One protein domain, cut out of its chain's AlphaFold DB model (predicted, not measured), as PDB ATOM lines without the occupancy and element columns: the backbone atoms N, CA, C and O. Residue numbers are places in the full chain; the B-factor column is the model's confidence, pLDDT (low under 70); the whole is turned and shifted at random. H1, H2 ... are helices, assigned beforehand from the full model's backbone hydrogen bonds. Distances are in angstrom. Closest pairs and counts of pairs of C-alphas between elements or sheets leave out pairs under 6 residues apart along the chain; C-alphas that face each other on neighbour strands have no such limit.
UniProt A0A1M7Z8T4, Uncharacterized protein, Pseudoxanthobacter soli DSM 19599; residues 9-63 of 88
ATOM      1  N   ASN A   9     -17.506  32.033   3.577       89.75
ATOM      2  CA  ASN A   9     -17.165  31.619   2.213       89.75
ATOM      3  C   ASN A   9     -17.479  32.700   1.172       89.75
ATOM      4  O   ASN A   9     -16.705  32.886   0.236       89.75
ATOM      5  N   LEU A  10     -18.582  33.437   1.334       93.00
ATOM      6  CA  LEU A  10     -18.922  34.540   0.436       93.00
ATOM      7  C   LEU A  10     -17.906  35.685   0.544       93.00
ATOM      8  O   LEU A  10     -17.463  36.199  -0.478       93.00
ATOM      9  N   ALA A  11     -17.500  36.056   1.761       93.75
ATOM     10  CA  ALA A  11     -16.481  37.082   1.965       93.75
ATOM     11  C   ALA A  11     -15.134  36.679   1.342       93.75
ATOM     12  O   ALA A  11     -14.506  37.488   0.659       93.75
ATOM     13  N   LEU A  12     -14.723  35.418   1.515       95.94
ATOM     14  CA  LEU A  12     -13.514  34.876   0.888       95.94
ATOM     15  C   LEU A  12     -13.602  34.882  -0.641       95.94
ATOM     16  O   LEU A  12     -12.633  35.245  -1.302       95.94
ATOM     17  N   LEU A  13     -14.762  34.535  -1.207       96.50
ATOM     18  CA  LEU A  13     -14.983  34.577  -2.651       96.50
ATOM     19  C   LEU A  13     -14.876  36.008  -3.194       96.50
ATOM     20  O   LEU A  13     -14.177  36.239  -4.177       96.50
ATOM     21  N   VAL A  14     -15.530  36.973  -2.543       97.19
ATOM     22  CA  VAL A  14     -15.452  38.391  -2.930       97.19
ATOM     23  C   VAL A  14     -14.011  38.888  -2.855       97.19
ATOM     24  O   VAL A  14     -13.531  39.518  -3.796       97.19
ATOM     25  N   LEU A  15     -13.295  38.559  -1.777       97.50
ATOM     26  CA  LEU A  15     -11.889  38.916  -1.624       97.50
ATOM     27  C   LEU A  15     -11.030  38.317  -2.747       97.50
ATOM     28  O   LEU A  15     -10.234  39.032  -3.350       97.50
ATOM     29  N   ALA A  16     -11.220  37.035  -3.066       98.19
ATOM     30  CA  ALA A  16     -10.494  36.367  -4.142       98.19
ATOM     31  C   ALA A  16     -10.736  37.040  -5.504       98.19
ATOM     32  O   ALA A  16      -9.788  37.252  -6.260       98.19
ATOM     33  N   VAL A  17     -11.978  37.440  -5.798       98.06
ATOM     34  CA  VAL A  17     -12.319  38.163  -7.033       98.06
ATOM     35  C   VAL A  17     -11.639  39.532  -7.081       98.06
ATOM     36  O   VAL A  17     -11.035  39.876  -8.095       98.06
ATOM     37  N   VAL A  18     -11.684  40.300  -5.988       97.81
ATOM     38  CA  VAL A  18     -11.040  41.624  -5.919       97.81
ATOM     39  C   VAL A  18      -9.529  41.510  -6.125       97.81
ATOM     40  O   VAL A  18      -8.962  42.258  -6.923       97.81
ATOM     41  N   LEU A  19      -8.883  40.546  -5.464       98.31
ATOM     42  CA  LEU A  19      -7.452  40.290  -5.626       98.31
ATOM     43  C   LEU A  19      -7.109  39.841  -7.052       98.31
ATOM     44  O   LEU A  19      -6.108  40.294  -7.601       98.31
ATOM     45  N   GLY A  20      -7.948  39.011  -7.675       98.50
ATOM     46  CA  GLY A  20      -7.775  38.588  -9.064       98.50
ATOM     47  C   GLY A  20      -7.848  39.753 -10.053       98.50
ATOM     48  O   GLY A  20      -6.990  39.872 -10.925       98.50
ATOM     49  N   ILE A  21      -8.820  40.657  -9.885       98.31
ATOM     50  CA  ILE A  21      -8.946  41.869 -10.711       98.31
ATOM     51  C   ILE A  21      -7.728  42.779 -10.519       98.31
ATOM     52  O   ILE A  21      -7.170  43.270 -11.500       98.31
ATOM     53  N   ALA A  22      -7.293  42.982  -9.271       98.00
ATOM     54  CA  ALA A  22      -6.122  43.800  -8.969       98.00
ATOM     55  C   ALA A  22      -4.844  43.208  -9.584       98.00
ATOM     56  O   ALA A  22      -4.078  43.930 -10.219       98.00
ATOM     57  N   LEU A  23      -4.641  41.893  -9.457       98.50
ATOM     58  CA  LEU A  23      -3.499  41.197 -10.046       98.50
ATOM     59  C   LEU A  23      -3.514  41.285 -11.574       98.50
ATOM     60  O   LEU A  23      -2.494  41.611 -12.176       98.50
ATOM     61  N   TYR A  24      -4.666  41.042 -12.204       98.44
ATOM     62  CA  TYR A  24      -4.791  41.165 -13.653       98.44
ATOM     63  C   TYR A  24      -4.509  42.598 -14.121       98.44
ATOM     64  O   TYR A  24      -3.810  42.790 -15.112       98.44
ATOM     65  N   TRP A  25      -4.976  43.614 -13.389       98.56
ATOM     66  CA  TRP A  25      -4.648  45.005 -13.699       98.56
ATOM     67  C   TRP A  25      -3.140  45.284 -13.605       98.56
ATOM     68  O   TRP A  25      -2.598  45.936 -14.493       98.56
ATOM     69  N   VAL A  26      -2.440  44.748 -12.600       98.56
ATOM     70  CA  VAL A  26      -0.970  44.851 -12.510       98.56
ATOM     71  C   VAL A  26      -0.306  44.199 -13.727       98.56
ATOM     72  O   VAL A  26       0.566  44.807 -14.346       98.56
ATOM     73  N   ILE A  27      -0.744  43.001 -14.123       98.56
ATOM     74  CA  ILE A  27      -0.236  42.324 -15.326       98.56
ATOM     75  C   ILE A  27      -0.486  43.186 -16.568       98.56
ATOM     76  O   ILE A  27       0.430  43.392 -17.357       98.56
ATOM     77  N   TYR A  28      -1.682  43.750 -16.721       98.50
ATOM     78  CA  TYR A  28      -1.993  44.636 -17.839       98.50
ATOM     79  C   TYR A  28      -1.042  45.845 -17.889       98.50
ATOM     80  O   TYR A  28      -0.422  46.120 -18.913       98.50
ATOM     81  N   VAL A  29      -0.849  46.536 -16.764       98.38
ATOM     82  CA  VAL A  29      -0.021  47.750 -16.714       98.38
ATOM     83  C   VAL A  29       1.456  47.464 -16.988       98.38
ATOM     84  O   VAL A  29       2.094  48.224 -17.718       98.38
ATOM     85  N   PHE A  30       2.007  46.374 -16.450       98.44
ATOM     86  CA  PHE A  30       3.455  46.121 -16.475       98.44
ATOM     87  C   PHE A  30       3.912  45.060 -17.476       98.44
ATOM     88  O   PHE A  30       5.088  45.044 -17.832       98.44
ATOM     89  N   LEU A  31       3.016  44.187 -17.938       98.19
ATOM     90  CA  LEU A  31       3.366  43.003 -18.728       98.19
ATOM     91  C   LEU A  31       2.526  42.815 -20.002       98.19
ATOM     92  O   LEU A  31       2.891  41.966 -20.809       98.19
ATOM     93  N   ALA A  32       1.457  43.594 -20.227       97.38
ATOM     94  CA  ALA A  32       0.647  43.474 -21.448       97.38
ATOM     95  C   ALA A  32       1.497  43.567 -22.720       97.38
ATOM     96  O   ALA A  32       2.392  44.411 -22.816       97.38
ATOM     97  N   ALA A  33       1.191  42.733 -23.710       96.88
ATOM     98  CA  ALA A  33       1.857  42.797 -25.010       96.88
ATOM     99  C   ALA A  33       1.343  43.978 -25.853       96.88
ATOM    100  O   ALA A  33       2.032  44.452 -26.754       96.88
ATOM    101  N   SER A  34       0.134  44.458 -25.551       96.25
ATOM    102  CA  SER A  34      -0.542  45.536 -26.266       96.25
ATOM    103  C   SER A  34      -1.319  46.428 -25.295       96.25
ATOM    104  O   SER A  34      -1.973  45.905 -24.388       96.25
ATOM    105  N   PRO A  35      -1.363  47.759 -25.514       96.75
ATOM    106  CA  PRO A  35      -2.209  48.645 -24.719       96.75
ATOM    107  C   PRO A  35      -3.703  48.455 -25.033       96.75
ATOM    108  O   PRO A  35      -4.546  49.060 -24.377       96.75
ATOM    109  N   TYR A  36      -4.055  47.630 -26.030       97.62
ATOM    110  CA  TYR A  36      -5.430  47.448 -26.498       97.62
ATOM    111  C   TYR A  36      -6.138  46.198 -25.944       97.62
ATOM    112  O   TYR A  36      -7.171  45.782 -26.470       97.62
ATOM    113  N   GLU A  37      -5.606  45.572 -24.891       97.69
ATOM    114  CA  GLU A  37      -6.253  44.421 -24.254       97.69
ATOM    115  C   GLU A  37      -7.581  44.827 -23.586       97.69
ATOM    116  O   GLU A  37      -7.605  45.530 -22.574       97.69
ATOM    117  N   ALA A  38      -8.706  44.359 -24.140       97.00
ATOM    118  CA  ALA A  38     -10.049  44.828 -23.786       97.00
ATOM    119  C   ALA A  38     -10.379  44.739 -22.284       97.00
ATOM    120  O   ALA A  38     -10.968  45.666 -21.724       97.00
ATOM    121  N   ALA A  39      -9.988  43.650 -21.615       97.06
ATOM    122  CA  ALA A  39     -10.218  43.494 -20.178       97.06
ATOM    123  C   ALA A  39      -9.386  44.495 -19.354       97.06
ATOM    124  O   ALA A  39      -9.906  45.103 -18.415       97.06
ATOM    125  N   GLY A  40      -8.131  44.728 -19.745       98.12
ATOM    126  CA  GLY A  40      -7.249  45.709 -19.115       98.12
ATOM    127  C   GLY A  40      -7.776  47.132 -19.256       98.12
ATOM    128  O   GLY A  40      -7.890  47.850 -18.260       98.12
ATOM    129  N   ILE A  41      -8.217  47.507 -20.462       98.31
ATOM    130  CA  ILE A  41      -8.914  48.775 -20.723       98.31
ATOM    131  C   ILE A  41     -10.164  48.893 -19.850       98.31
ATOM    132  O   ILE A  41     -10.402  49.931 -19.228       98.31
ATOM    133  N   GLY A  42     -10.975  47.834 -19.793       98.06
ATOM    134  CA  GLY A  42     -12.218  47.806 -19.029       98.06
ATOM    135  C   GLY A  42     -12.006  48.131 -17.551       98.06
ATOM    136  O   GLY A  42     -12.743  48.941 -16.987       98.06
ATOM    137  N   ILE A  43     -10.964  47.565 -16.945       98.12
ATOM    138  CA  ILE A  43     -10.599  47.865 -15.558       98.12
ATOM    139  C   ILE A  43     -10.012  49.275 -15.464       98.12
ATOM    140  O   ILE A  43     -10.520  50.108 -14.715       98.12
ATOM    141  N   ASN A  44      -8.983  49.573 -16.260       98.06
ATOM    142  CA  ASN A  44      -8.203  50.800 -16.135       98.06
ATOM    143  C   ASN A  44      -9.035  52.071 -16.356       98.06
ATOM    144  O   ASN A  44      -8.900  53.041 -15.613       98.06
ATOM    145  N   SER A  45      -9.944  52.050 -17.333       97.25
ATOM    146  CA  SER A  45     -10.839  53.173 -17.650       97.25
ATOM    147  C   SER A  45     -11.806  53.531 -16.516       97.25
ATOM    148  O   SER A  45     -12.286  54.662 -16.480       97.25
ATOM    149  N   ARG A  46     -12.064  52.620 -15.569       96.94
ATOM    150  CA  ARG A  46     -12.990  52.817 -14.439       96.94
ATOM    151  C   ARG A  46     -12.287  53.138 -13.120       96.94
ATOM    152  O   ARG A  46     -12.963  53.416 -12.131       96.94
ATOM    153  N   LEU A  47     -10.954  53.109 -13.089       97.25
ATOM    154  CA  LEU A  47     -10.200  53.442 -11.885       97.25
ATOM    155  C   LEU A  47     -10.238  54.950 -11.589       97.25
ATOM    156  O   LEU A  47     -10.377  55.760 -12.514       97.25
ATOM    157  N   PRO A  48     -10.069  55.343 -10.310       97.44
ATOM    158  CA  PRO A  48      -9.912  56.740  -9.929       97.44
ATOM    159  C   PRO A  48      -8.790  57.414 -10.716       97.44
ATOM    160  O   PRO A  48      -7.766  56.795 -11.019       97.44
ATOM    161  N   GLU A  49      -8.958  58.705 -11.002       96.62
ATOM    162  CA  GLU A  49      -8.044  59.441 -11.876       96.62
ATOM    163  C   GLU A  49      -6.558  59.310 -11.500       96.62
ATOM    164  O   GLU A  49      -5.773  59.058 -12.413       96.62
ATOM    165  N   PRO A  50      -6.130  59.411 -10.223       96.62
ATOM    166  CA  PRO A  50      -4.711  59.295  -9.885       96.62
ATOM    167  C   PRO A  50      -4.109  57.946 -10.292       96.62
ATOM    168  O   PRO A  50      -2.998  57.888 -10.816       96.62
ATOM    169  N   VAL A  51      -4.873  56.866 -10.101       98.00
ATOM    170  CA  VAL A  51      -4.449  55.504 -10.443       98.00
ATOM    171  C   VAL A  51      -4.423  55.326 -11.958       98.00
ATOM    172  O   VAL A  51      -3.439  54.831 -12.500       98.00
ATOM    173  N   ARG A  52      -5.469  55.795 -12.648       97.31
ATOM    174  CA  ARG A  52      -5.567  55.733 -14.111       97.31
ATOM    175  C   ARG A  52      -4.473  56.558 -14.792       97.31
ATOM    176  O   ARG A  52      -3.867  56.099 -15.748       97.31
ATOM    177  N   ARG A  53      -4.161  57.753 -14.284       97.00
ATOM    178  CA  ARG A  53      -3.056  58.589 -14.781       97.00
ATOM    179  C   ARG A  53      -1.715  57.867 -14.656       97.00
ATOM    180  O   ARG A  53      -0.932  57.877 -15.601       97.00
ATOM    181  N   PHE A  54      -1.459  57.245 -13.503       97.25
ATOM    182  CA  PHE A  54      -0.235  56.480 -13.260       97.25
ATOM    183  C   PHE A  54      -0.076  55.326 -14.256       97.25
ATOM    184  O   PHE A  54       0.961  55.221 -14.908       97.25
ATOM    185  N   SER A  55      -1.109  54.500 -14.419       97.69
ATOM    186  CA  SER A  55      -1.053  53.357 -15.330       97.69
ATOM    187  C   SER A  55      -0.983  53.764 -16.797       97.69
ATOM    188  O   SER A  55      -0.215  53.167 -17.542       97.69
ATOM    189  N   CYS A  56      -1.727  54.789 -17.223       97.12
ATOM    190  CA  CYS A  56      -1.672  55.280 -18.602       97.12
ATOM    191  C   CYS A  56      -0.271  55.777 -18.981       97.12
ATOM    192  O   CYS A  56       0.172  55.529 -20.097       97.12
ATOM    193  N   ARG A  57       0.451  56.411 -18.046       96.25
ATOM    194  CA  ARG A  57       1.844  56.814 -18.276       96.25
ATOM    195  C   ARG A  57       2.753  55.603 -18.503       96.25
ATOM    196  O   ARG A  57       3.479  55.583 -19.486       96.25
ATOM    197  N   ILE A  58       2.663  54.584 -17.647       97.06
ATOM    198  CA  ILE A  58       3.463  53.352 -17.787       97.06
ATOM    199  C   ILE A  58       3.136  52.628 -19.096       97.06
ATOM    200  O   ILE A  58       4.031  52.155 -19.791       97.06
ATOM    201  N   LEU A  59       1.854  52.554 -19.458       97.12
ATOM    202  CA  LEU A  59       1.430  51.952 -20.719       97.12
ATOM    203  C   LEU A  59       2.004  52.709 -21.924       97.12
ATOM    204  O   LEU A  59       2.484  52.062 -22.848       97.12
ATOM    205  N   ASN A  60       2.012  54.045 -21.904       95.56
ATOM    206  CA  ASN A  60       2.625  54.845 -22.967       95.56
ATOM    207  C   ASN A  60       4.141  54.602 -23.064       95.56
ATOM    208  O   ASN A  60       4.661  54.382 -24.151       95.56
ATOM    209  N   GLU A  61       4.842  54.571 -21.926       94.69
ATOM    210  CA  GLU A  61       6.288  54.302 -21.875       94.69
ATOM    211  C   GLU A  61       6.649  52.934 -22.479       94.69
ATOM    212  O   GLU A  61       7.669  52.795 -23.150       94.69
ATOM    213  N   ARG A  62       5.804  51.919 -22.263       95.06
ATOM    214  CA  ARG A  62       6.009  50.555 -22.780       95.06
ATOM    215  C   ARG A  62       5.572  50.383 -24.232       95.06
ATOM    216  O   ARG A  62       6.053  49.477 -24.910       95.06
ATOM    217  N   HIS A  63       4.660  51.228 -24.700       93.75
ATOM    218  CA  HIS A  63       4.081  51.170 -26.037       93.75
ATOM    219  C   HIS A  63       4.242  52.517 -26.756       93.75
ATOM    220  O   HIS A  63       3.239  53.135 -27.133       93.75
TER     221      HIS A  63
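This is residues 9 to 63 of the 88 residues of an uncharacterized protein of Pseudoxanthobacter soli DSM 19599 (UniProt A0A1M7Z8T4). One long helix, H1, sticks out of a small body as an arm: its residues 9 to 20 stand free, while its later part packs with the short helix H2, which crosses it, and with the helix H3, which slants in to meet H1 near its end. The chain folds back through H2 between the two longer helices, and the body without the arm spans 23 by 20 by 15 A. The printed part has 55 residues with three named helices, in the order H1, H2, H3, and no named strand; the class is all helix. The whole is only just loose, close to compact, with a radius of gyration of the C-alphas of 12.2 A, and its elongated outline spans 40 by 23 by 15 A.

H1, residues 9 to 31, is the longest helix, 31.5 A from first to last C-alpha; it begins at C-alpha 9 at (-17.165, 31.619, 2.213) and ends at C-alpha 31 at (3.366, 43.003, -18.728). H3, residues 49 to 62, is 19.9 A long and ends at C-alpha 62 at (6.009, 50.555, -22.780). H2, residues 38 to 44, measures 9.9 A.

H1 touches H2 with its residues 21 to 29 alone; the closest C-alphas are those of Tyr 28 and Gly 40, 5.5 A apart. The lines of H1 and H2 are about perpendicular, at 78 degrees. H1 also touches H3, with residues 29 to 30 of H1 and residues 55 to 59 of H3 alone; the closest C-alphas are those of Val 29 and Ser 55, 5.9 A apart. H1 and H3 run the same way at a steep tilt of 42 degrees. H2 and H3 are close but not clearly touching, with 2 pairs of C-alphas within 8 A, the closest those of Asn 44 and Arg 52 at 5.9 A. H2 and H3 run opposite ways at a steep tilt of 47 degrees. In H1, H2 and H3 every pair of O i and N i+4 is within hydrogen-bond range.

The two C-alphas farthest apart are those of Asn 9 and Glu 61, 40.6 A. The printed part runs from residue 9 to residue 63 and has no cut. The link from H1 to H2 is short, with 6 residues, and the link from H2 to H3 is tight, with 4; no link is long. The mean pLDDT of the printed part is 97.1, and no printed residue is under 70 in this predicted model.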